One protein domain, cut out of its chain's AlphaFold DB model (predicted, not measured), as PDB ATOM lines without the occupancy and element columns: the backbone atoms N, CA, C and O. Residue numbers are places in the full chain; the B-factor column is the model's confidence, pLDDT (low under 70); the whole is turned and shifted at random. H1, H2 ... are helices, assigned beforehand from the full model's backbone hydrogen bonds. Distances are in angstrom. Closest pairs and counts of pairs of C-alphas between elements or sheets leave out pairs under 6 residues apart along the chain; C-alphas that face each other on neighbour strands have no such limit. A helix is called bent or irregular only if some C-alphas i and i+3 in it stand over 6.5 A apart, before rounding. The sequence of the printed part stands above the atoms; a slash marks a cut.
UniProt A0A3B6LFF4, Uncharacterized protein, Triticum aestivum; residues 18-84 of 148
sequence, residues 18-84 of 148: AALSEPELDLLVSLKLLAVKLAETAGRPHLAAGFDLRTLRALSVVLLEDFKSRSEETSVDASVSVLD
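What this domain is: This is residues 18 to 84 of the 148 residues of an uncharacterized protein of Triticum aestivum (UniProt A0A3B6LFF4). Start at Ala 18 and you meet a T-like frame: H1 is crossed near its middle, about at a right angle, by the first turns of the long helix H3, while short H2 folds back beside the later part of H1. The rest of H3, residues 62 to 84, sticks out as a free arm with a kink near its far end; residues 18 to 23 stand free too. The printed part has 67 residues with three named helices, in the order H1, H2, H3, and no named strand: its class is all helix. It is only just loose, close to extended, with a radius of gyration of the C-alphas of 15.8 A, and flat, spanning 44 by 35 by 16 A.

How they stand to each other: Look first at H1, residues 22 to 41, and H2, residues 45 to 50. They touch, through residues 32 to 39 alone of H1; their closest C-alphas, of Ala 39 and Pro 45, are 4.7 A apart. They form a helical hairpin, running opposite ways at a steep tilt of 38 degrees. Next find H3, residues 53 to 84, which touches H1 about perpendicular, at 90 degrees. H3 touches H1 with residues 53 to 60 alone, and H1 touches H3 with residues 27 to 32 alone; the closest C-alphas, of Leu 28 and Leu 56, are 6.0 A apart. H2 and H3 are apart. In H1 every O i to N i+4 pair is within hydrogen-bond range, in H3 24 of 28, and in H2 0 of 2, beside 3 of 3 O i to N i+3 pairs.

Where its parts are: Find C-alpha 22 at (289.289, 310.552, 270.083); from there H1 runs 28.5 A to C-alpha 41. H2 begins at C-alpha 45, at (268.844, 328.879, 267.886). H3 runs 42.1 A from C-alpha 53 to C-alpha 84, at (306.571, 345.473, 275.689). It has a kink of 66 degrees near residue 77 and is only just irregular: C-alphas 76 and 79 are 6.8 A apart.

The domain as a whole: The two C-alphas farthest apart, of Ala 18 and Asp 84, are 46.9 A apart. The printed part has no cut, and both links are tight. Look for low confidence, pLDDT under 70, at residues 74 to 84.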
ATOM      1  N   ALA A  18     284.488 307.178 261.446       87.75
ATOM      2  CA  ALA A  18     285.208 306.047 262.032       87.75
ATOM      3  C   ALA A  18     286.740 306.151 261.892       87.75
ATOM      4  O   ALA A  18     287.461 305.400 262.538       87.75
ATOM      5  N   ALA A  19     287.233 307.048 261.033       90.12
ATOM      6  CA  ALA A  19     288.658 307.309 260.860       90.12
ATOM      7  C   ALA A  19     289.179 308.430 261.777       90.12
ATOM      8  O   ALA A  19     290.376 308.704 261.751       90.12
ATOM      9  N   LEU A  20     288.301 309.090 262.541       90.44
ATOM     10  CA  LEU A  20     288.698 310.131 263.481       90.44
ATOM     11  C   LEU A  20     289.274 309.522 264.756       90.44
ATOM     12  O   LEU A  20     288.775 308.529 265.282       90.44
ATOM     13  N   SER A  21     290.303 310.174 265.271       93.25
ATOM     14  CA  SER A  21     290.827 309.931 266.608       93.25
ATOM     15  C   SER A  21     289.907 310.526 267.684       93.25
ATOM     16  O   SER A  21     289.128 311.443 267.427       93.25
ATOM     17  N   GLU A  22     290.013 310.025 268.916       93.88
ATOM     18  CA  GLU A  22     289.289 310.552 270.083       93.88
ATOM     19  C   GLU A  22     289.400 312.086 270.256       93.88
ATOM     20  O   GLU A  22     288.357 312.736 270.335       93.88
ATOM     21  N   PRO A  23     290.593 312.721 270.201       93.62
ATOM     22  CA  PRO A  23     290.686 314.178 270.329       93.62
ATOM     23  C   PRO A  23     290.034 314.939 269.166       93.62
ATOM     24  O   PRO A  23     289.546 316.055 269.352       93.62
ATOM     25  N   GLU A  24     290.002 314.366 267.960       93.25
ATOM     26  CA  GLU A  24     289.285 314.973 266.835       93.25
ATOM     27  C   GLU A  24     287.771 314.913 267.055       93.25
ATOM     28  O   GLU A  24     287.075 315.886 266.770       93.25
ATOM     29  N   LEU A  25     287.256 313.811 267.607       95.00
ATOM     30  CA  LEU A  25     285.848 313.698 267.982       95.00
ATOM     31  C   LEU A  25     285.477 314.719 269.064       95.00
ATOM     32  O   LEU A  25     284.485 315.435 268.904       95.00
ATOM     33  N   ASP A  26     286.297 314.864 270.104       95.69
ATOM     34  CA  ASP A  26     286.094 315.860 271.163       95.69
ATOM     35  C   ASP A  26     286.103 317.296 270.623       95.69
ATOM     36  O   ASP A  26     285.284 318.140 271.014       95.69
ATOM     37  N   LEU A  27     286.986 317.591 269.665       95.38
ATOM     38  CA  LEU A  27     287.008 318.882 268.983       95.38
ATOM     39  C   LEU A  27     285.704 319.133 268.208       95.38
ATOM     40  O   LEU A  27     285.137 320.221 268.284       95.38
ATOM     41  N   LEU A  28     285.179 318.137 267.494       95.31
ATOM     42  CA  LEU A  28     283.908 318.284 266.776       95.31
ATOM     43  C   LEU A  28     282.726 318.486 267.732       95.31
ATOM     44  O   LEU A  28     281.863 319.330 267.469       95.31
ATOM     45  N   VAL A  29     282.692 317.759 268.852       96.19
ATOM     46  CA  VAL A  29     281.661 317.917 269.891       96.19
ATOM     47  C   VAL A  29     281.722 319.316 270.503       96.19
ATOM     48  O   VAL A  29     280.696 319.993 270.609       96.19
ATOM     49  N   SER A  30     282.918 319.789 270.858       96.62
ATOM     50  CA  SER A  30     283.102 321.121 271.440       96.62
ATOM     51  C   SER A  30     282.746 322.242 270.460       96.62
ATOM     52  O   SER A  30     282.063 323.189 270.855       96.62
ATOM     53  N   LEU A  31     283.091 322.113 269.175       96.31
ATOM     54  CA  LEU A  31     282.661 323.052 268.133       96.31
ATOM     55  C   LEU A  31     281.140 323.064 267.963       96.31
ATOM     56  O   LEU A  31     280.549 324.140 267.850       96.31
ATOM     57  N   LYS A  32     280.481 321.898 267.993       96.38
ATOM     58  CA  LYS A  32     279.015 321.827 267.927       96.38
ATOM     59  C   LYS A  32     278.378 322.543 269.112       96.38
ATOM     60  O   LYS A  32     277.459 323.339 268.922       96.38
ATOM     61  N   LEU A  33     278.872 322.284 270.320       97.25
ATOM     62  CA  LEU A  33     278.366 322.917 271.533       97.25
ATOM     63  C   LEU A  33     278.587 324.432 271.506       97.25
ATOM     64  O   LEU A  33     277.690 325.195 271.861       97.25
ATOM     65  N   LEU A  34     279.753 324.880 271.040       96.75
ATOM     66  CA  LEU A  34     280.052 326.296 270.872       96.75
ATOM     67  C   LEU A  34     279.087 326.953 269.879       96.75
ATOM     68  O   LEU A  34     278.519 327.996 270.189       96.75
ATOM     69  N   ALA A  35     278.846 326.325 268.727       95.81
ATOM     70  CA  ALA A  35     277.904 326.823 267.731       95.81
ATOM     71  C   ALA A  35     276.476 326.948 268.289       95.81
ATOM     72  O   ALA A  35     275.813 327.956 268.047       95.81
ATOM     73  N   VAL A  36     276.022 325.969 269.081       97.31
ATOM     74  CA  VAL A  36     274.726 326.023 269.780       97.31
ATOM     75  C   VAL A  36     274.683 327.205 270.743       97.31
ATOM     76  O   VAL A  36     273.800 328.051 270.628       97.31
ATOM     77  N   LYS A  37     275.676 327.328 271.629       97.69
ATOM     78  CA  LYS A  37     275.742 328.421 272.610       97.69
ATOM     79  C   LYS A  37     275.768 329.797 271.946       97.69
ATOM     80  O   LYS A  37     275.115 330.725 272.422       97.69
ATOM     81  N   LEU A  38     276.502 329.944 270.844       96.06
ATOM     82  CA  LEU A  38     276.556 331.191 270.079       96.06
ATOM     83  C   LEU A  38     275.210 331.510 269.420       96.06
ATOM     84  O   LEU A  38     274.752 332.649 269.486       96.06
ATOM     85  N   ALA A  39     274.549 330.513 268.831       96.31
ATOM     86  CA  ALA A  39     273.228 330.670 268.228       96.31
ATOM     87  C   ALA A  39     272.156 331.047 269.268       96.31
ATOM     88  O   ALA A  39     271.329 331.923 269.011       96.31
ATOM     89  N   GLU A  40     272.194 330.431 270.450       96.81
ATOM     90  CA  GLU A  40     271.327 330.761 271.588       96.81
ATOM     91  C   GLU A  40     271.569 332.189 272.082       96.81
ATOM     92  O   GLU A  40     270.622 332.964 272.213       96.81
ATOM     93  N   THR A  41     272.834 332.569 272.276       97.12
ATOM     94  CA  THR A  41     273.217 333.920 272.723       97.12
ATOM     95  C   THR A  41     272.795 334.991 271.715       97.12
ATOM     96  O   THR A  41     272.393 336.086 272.098       97.12
ATOM     97  N   ALA A  42     272.822 334.673 270.419       94.88
ATOM     98  CA  ALA A  42     272.347 335.551 269.352       94.88
ATOM     99  C   ALA A  42     270.807 335.602 269.221       94.88
ATOM    100  O   ALA A  42     270.295 336.286 268.333       94.88
ATOM    101  N   GLY A  43     270.057 334.859 270.046       96.12
ATOM    102  CA  GLY A  43     268.597 334.751 269.961       96.12
ATOM    103  C   GLY A  43     268.107 334.027 268.700       96.12
ATOM    104  O   GLY A  43     266.958 334.189 268.292       96.12
ATOM    105  N   ARG A  44     268.979 333.253 268.041       96.19
ATOM    106  CA  ARG A  44     268.720 332.576 266.763       96.19
ATOM    107  C   ARG A  44     269.123 331.097 266.829       96.19
ATOM    108  O   ARG A  44     270.000 330.671 266.077       96.19
ATOM    109  N   PRO A  45     268.457 330.277 267.664       92.94
ATOM    110  CA  PRO A  45     268.844 328.879 267.886       92.94
ATOM    111  C   PRO A  45     268.785 328.018 266.613       92.94
ATOM    112  O   PRO A  45     269.533 327.053 266.483       92.94
ATOM    113  N   HIS A  46     267.962 328.397 265.629       94.00
ATOM    114  CA  HIS A  46     267.867 327.707 264.338       94.00
ATOM    115  C   HIS A  46     269.192 327.688 263.556       94.00
ATOM    116  O   HIS A  46     269.415 326.775 262.767       94.00
ATOM    117  N   LEU A  47     270.094 328.650 263.787       92.44
ATOM    118  CA  LEU A  47     271.401 328.681 263.125       92.44
ATOM    119  C   LEU A  47     272.291 327.504 263.541       92.44
ATOM    120  O   LEU A  47     273.096 327.035 262.741       92.44
ATOM    121  N   ALA A  48     272.105 326.964 264.749       92.81
ATOM    122  CA  ALA A  48     272.863 325.810 265.223       92.81
ATOM    123  C   ALA A  48     272.579 324.528 264.417       92.81
ATOM    124  O   ALA A  48     273.421 323.624 264.368       92.81
ATOM    125  N   ALA A  49     271.411 324.447 263.767       91.88
ATOM    126  CA  ALA A  49     271.038 323.323 262.912       91.88
ATOM    127  C   ALA A  49     271.876 323.260 261.623       91.88
ATOM    128  O   ALA A  49     272.077 322.173 261.093       91.88
ATOM    129  N   GLY A  50     272.416 324.396 261.162       91.06
ATOM    130  CA  GLY A  50     273.262 324.463 259.966       91.06
ATOM    131  C   GLY A  50     274.659 323.862 260.146       91.06
ATOM    132  O   GLY A  50     275.333 323.578 259.163       91.06
ATOM    133  N   PHE A  51     275.095 323.636 261.387       92.88
ATOM    134  CA  PHE A  51     276.388 323.019 261.680       92.88
ATOM    135  C   PHE A  51     276.271 321.495 261.631       92.88
ATOM    136  O   PHE A  51     276.108 320.840 262.667       92.88
ATOM    137  N   ASP A  52     276.310 320.934 260.425       92.81
ATOM    138  CA  ASP A  52     276.420 319.493 260.214       92.81
ATOM    139  C   ASP A  52     277.848 318.988 260.500       92.81
ATOM    140  O   ASP A  52     278.807 319.757 260.605       92.81
ATOM    141  N   LEU A  53     278.004 317.669 260.640       90.94
ATOM    142  CA  LEU A  53     279.302 317.056 260.952       90.94
ATOM    143  C   LEU A  53     280.370 317.369 259.894       90.94
ATOM    144  O   LEU A  53     281.548 317.501 260.223       90.94
ATOM    145  N   ARG A  54     279.971 317.528 258.626       91.75
ATOM    146  CA  ARG A  54     280.894 317.885 257.541       91.75
ATOM    147  C   ARG A  54     281.396 319.318 257.676       91.75
ATOM    148  O   ARG A  54     282.597 319.540 257.544       91.75
ATOM    149  N   THR A  55     280.515 320.266 257.981       93.81
ATOM    150  CA  THR A  55     280.884 321.666 258.220       93.81
ATOM    151  C   THR A  55     281.762 321.788 259.451       93.81
ATOM    152  O   THR A  55     282.785 322.461 259.396       93.81
ATOM    153  N   LEU A  56     281.430 321.091 260.541       95.12
ATOM    154  CA  LEU A  56     282.269 321.082 261.742       95.12
ATOM    155  C   LEU A  56     283.675 320.558 261.452       95.12
ATOM    156  O   LEU A  56     284.642 321.153 261.913       95.12
ATOM    157  N   ARG A  57     283.794 319.503 260.639       93.88
ATOM    158  CA  ARG A  57     285.094 318.984 260.207       93.88
ATOM    159  C   ARG A  57     285.864 319.977 259.341       93.88
ATOM    160  O   ARG A  57     287.066 320.135 259.510       93.88
ATOM    161  N   ALA A  58     285.198 320.643 258.402       94.88
ATOM    162  CA  ALA A  58     285.853 321.663 257.587       94.88
ATOM    163  C   ALA A  58     286.369 322.816 258.466       94.88
ATOM    164  O   ALA A  58     287.520 323.224 258.338       94.88
ATOM    165  N   LEU A  59     285.549 323.278 259.413       95.50
ATOM    166  CA  LEU A  59     285.931 324.310 260.373       95.50
ATOM    167  C   LEU A  59     287.086 323.863 261.269       95.50
ATOM    168  O   LEU A  59     288.004 324.646 261.486       95.50
ATOM    169  N   SER A  60     287.079 322.622 261.766       94.38
ATOM    170  CA  SER A  60     288.153 322.122 262.628       94.38
ATOM    171  C   SER A  60     289.503 322.108 261.912       94.38
ATOM    172  O   SER A  60     290.507 322.452 262.523       94.38
ATOM    173  N   VAL A  61     289.529 321.764 260.619       94.75
ATOM    174  CA  VAL A  61     290.753 321.800 259.800       94.75
ATOM    175  C   VAL A  61     291.275 323.228 259.658       94.75
ATOM    176  O   VAL A  61     292.441 323.469 259.960       94.75
ATOM    177  N   VAL A  62     290.413 324.175 259.270       96.12
ATOM    178  CA  VAL A  62     290.796 325.590 259.106       96.12
ATOM    179  C   VAL A  62     291.298 326.181 260.425       96.12
ATOM    180  O   VAL A  62     292.359 326.791 260.474       96.12
ATOM    181  N   LEU A  63     290.576 325.943 261.523       94.88
ATOM    182  CA  LEU A  63     290.953 326.449 262.844       94.88
ATOM    183  C   LEU A  63     292.275 325.860 263.337       94.88
ATOM    184  O   LEU A  63     293.058 326.569 263.966       94.88
ATOM    185  N   LEU A  64     292.528 324.576 263.075       93.44
ATOM    186  CA  LEU A  64     293.774 323.932 263.477       93.44
ATOM    187  C   LEU A  64     294.961 324.441 262.649       93.44
ATOM    188  O   LEU A  64     296.052 324.611 263.192       93.44
ATOM    189  N   GLU A  65     294.758 324.721 261.362       94.19
ATOM    190  CA  GLU A  65     295.765 325.338 260.497       94.19
ATOM    191  C   GLU A  65     296.094 326.773 260.936       94.19
ATOM    192  O   GLU A  65     297.271 327.117 261.088       94.19
ATOM    193  N   ASP A  66     295.074 327.575 261.241       92.81
ATOM    194  CA  ASP A  66     295.233 328.927 261.785       92.81
ATOM    195  C   ASP A  66     295.939 328.904 263.145       92.81
ATOM    196  O   ASP A  66     296.842 329.702 263.405       92.81
ATOM    197  N   PHE A  67     295.549 327.980 264.026       90.06
ATOM    198  CA  PHE A  67     296.170 327.810 265.336       90.06
ATOM    199  C   PHE A  67     297.639 327.405 265.210       90.06
ATOM    200  O   PHE A  67     298.487 327.972 265.900       90.06
ATOM    201  N   LYS A  68     297.960 326.478 264.298       91.75
ATOM    202  CA  LYS A  68     299.342 326.078 264.015       91.75
ATOM    203  C   LYS A  68     300.160 327.271 263.527       91.75
ATOM    204  O   LYS A  68     301.225 327.529 264.071       91.75
ATOM    205  N   SER A  69     299.638 328.028 262.565       89.38
ATOM    206  CA  SER A  69     300.318 329.205 262.005       89.38
ATOM    207  C   SER A  69     300.607 330.256 263.083       89.38
ATOM    208  O   SER A  69     301.735 330.718 263.225       89.38
ATOM    209  N   ARG A  70     299.622 330.545 263.943       87.62
ATOM    210  CA  ARG A  70     299.785 331.465 265.081       87.62
ATOM    211  C   ARG A  70     300.747 330.939 266.145       87.62
ATOM    212  O   ARG A  70     301.433 331.735 266.778       87.62
ATOM    213  N   SER A  71     300.796 329.631 266.383       82.44
ATOM    214  CA  SER A  71     301.738 329.035 267.341       82.44
ATOM    215  C   SER A  71     303.191 329.258 266.908       82.44
ATOM    216  O   SER A  71     304.036 329.593 267.735       82.44
ATOM    217  N   GLU A  72     303.474 329.138 265.611       82.62
ATOM    218  CA  GLU A  72     304.804 329.396 265.046       82.62
ATOM    219  C   GLU A  72     305.168 330.894 265.114       82.62
ATOM    220  O   GLU A  72     306.283 331.252 265.487       82.62
ATOM    221  N   GLU A  73     304.214 331.789 264.833       72.06
ATOM    222  CA  GLU A  73     304.411 333.247 264.915       72.06
ATOM    223  C   GLU A  73     304.615 333.733 266.361       72.06
ATOM    224  O   GLU A  73     305.514 334.525 266.657       72.06
ATOM    225  N   THR A  74     303.805 333.233 267.295       58.34
ATOM    226  CA  THR A  74     303.865 333.625 268.712       58.34
ATOM    227  C   THR A  74     305.071 333.041 269.438       58.34
ATOM    228  O   THR A  74     305.551 333.663 270.378       58.34
ATOM    229  N   SER A  75     305.632 331.916 268.988       57.31
ATOM    230  CA  SER A  75     306.935 331.426 269.461       57.31
ATOM    231  C   SER A  75     308.046 332.469 269.273       57.31
ATOM    232  O   SER A  75     308.965 332.550 270.088       57.31
ATOM    233  N   VAL A  76     307.982 333.261 268.201       55.41
ATOM    234  CA  VAL A  76     308.983 334.287 267.881       55.41
ATOM    235  C   VAL A  76     308.640 335.621 268.554       55.41
ATOM    236  O   VAL A  76     309.535 336.315 269.036       55.41
ATOM    237  N   ASP A  77     307.350 335.956 268.660       53.75
ATOM    238  CA  ASP A  77     306.878 337.257 269.154       53.75
ATOM    239  C   ASP A  77     306.599 337.315 270.670       53.75
ATOM    240  O   ASP A  77     306.750 338.368 271.287       53.75
ATOM    241  N   ALA A  78     306.258 336.203 271.335       57.50
ATOM    242  CA  ALA A  78     305.881 336.200 272.758       57.50
ATOM    243  C   ALA A  78     307.007 336.686 273.684       57.50
ATOM    244  O   ALA A  78     306.736 337.277 274.727       57.50
ATOM    245  N   SER A  79     308.268 336.504 273.292       58.97
ATOM    246  CA  SER A  79     309.407 336.990 274.080       58.97
ATOM    247  C   SER A  79     309.568 338.515 274.013       58.97
ATOM    248  O   SER A  79     310.038 339.119 274.973       58.97
ATOM    249  N   VAL A  80     309.163 339.154 272.911       59.75
ATOM    250  CA  VAL A  80     309.327 340.602 272.686       59.75
ATOM    251  C   VAL A  80     308.041 341.362 273.045       59.75
ATOM    252  O   VAL A  80     308.089 342.377 273.735       59.75
ATOM    253  N   SER A  81     306.882 340.815 272.678       62.28
ATOM    254  CA  SER A  81     305.546 341.385 272.896       62.28
ATOM    255  C   SER A  81     305.090 341.349 274.359       62.28
ATOM    256  O   SER A  81     304.488 342.306 274.848       62.28
ATOM    257  N   VAL A  82     305.410 340.289 275.117       61.84
ATOM    258  CA  VAL A  82     305.055 340.221 276.551       61.84
ATOM    259  C   VAL A  82     305.854 341.247 277.359       61.84
ATOM    260  O   VAL A  82     305.290 341.901 278.234       61.84
ATOM    261  N   LEU A  83     307.136 341.450 277.038       64.19
ATOM    262  CA  LEU A  83     307.977 342.472 277.672       64.19
ATOM    263  C   LEU A  83     307.491 343.898 277.358       64.19
ATOM    264  O   LEU A  83     307.409 344.721 278.270       64.19
ATOM    265  N   ASP A  84     307.089 344.165 276.114       64.38
ATOM    266  CA  ASP A  84     306.571 345.473 275.689       64.38
ATOM    267  C   ASP A  84     305.201 345.798 276.322       64.38
ATOM    268  O   ASP A  84     304.987 346.871 276.893       64.38
TER     269      ASP A  84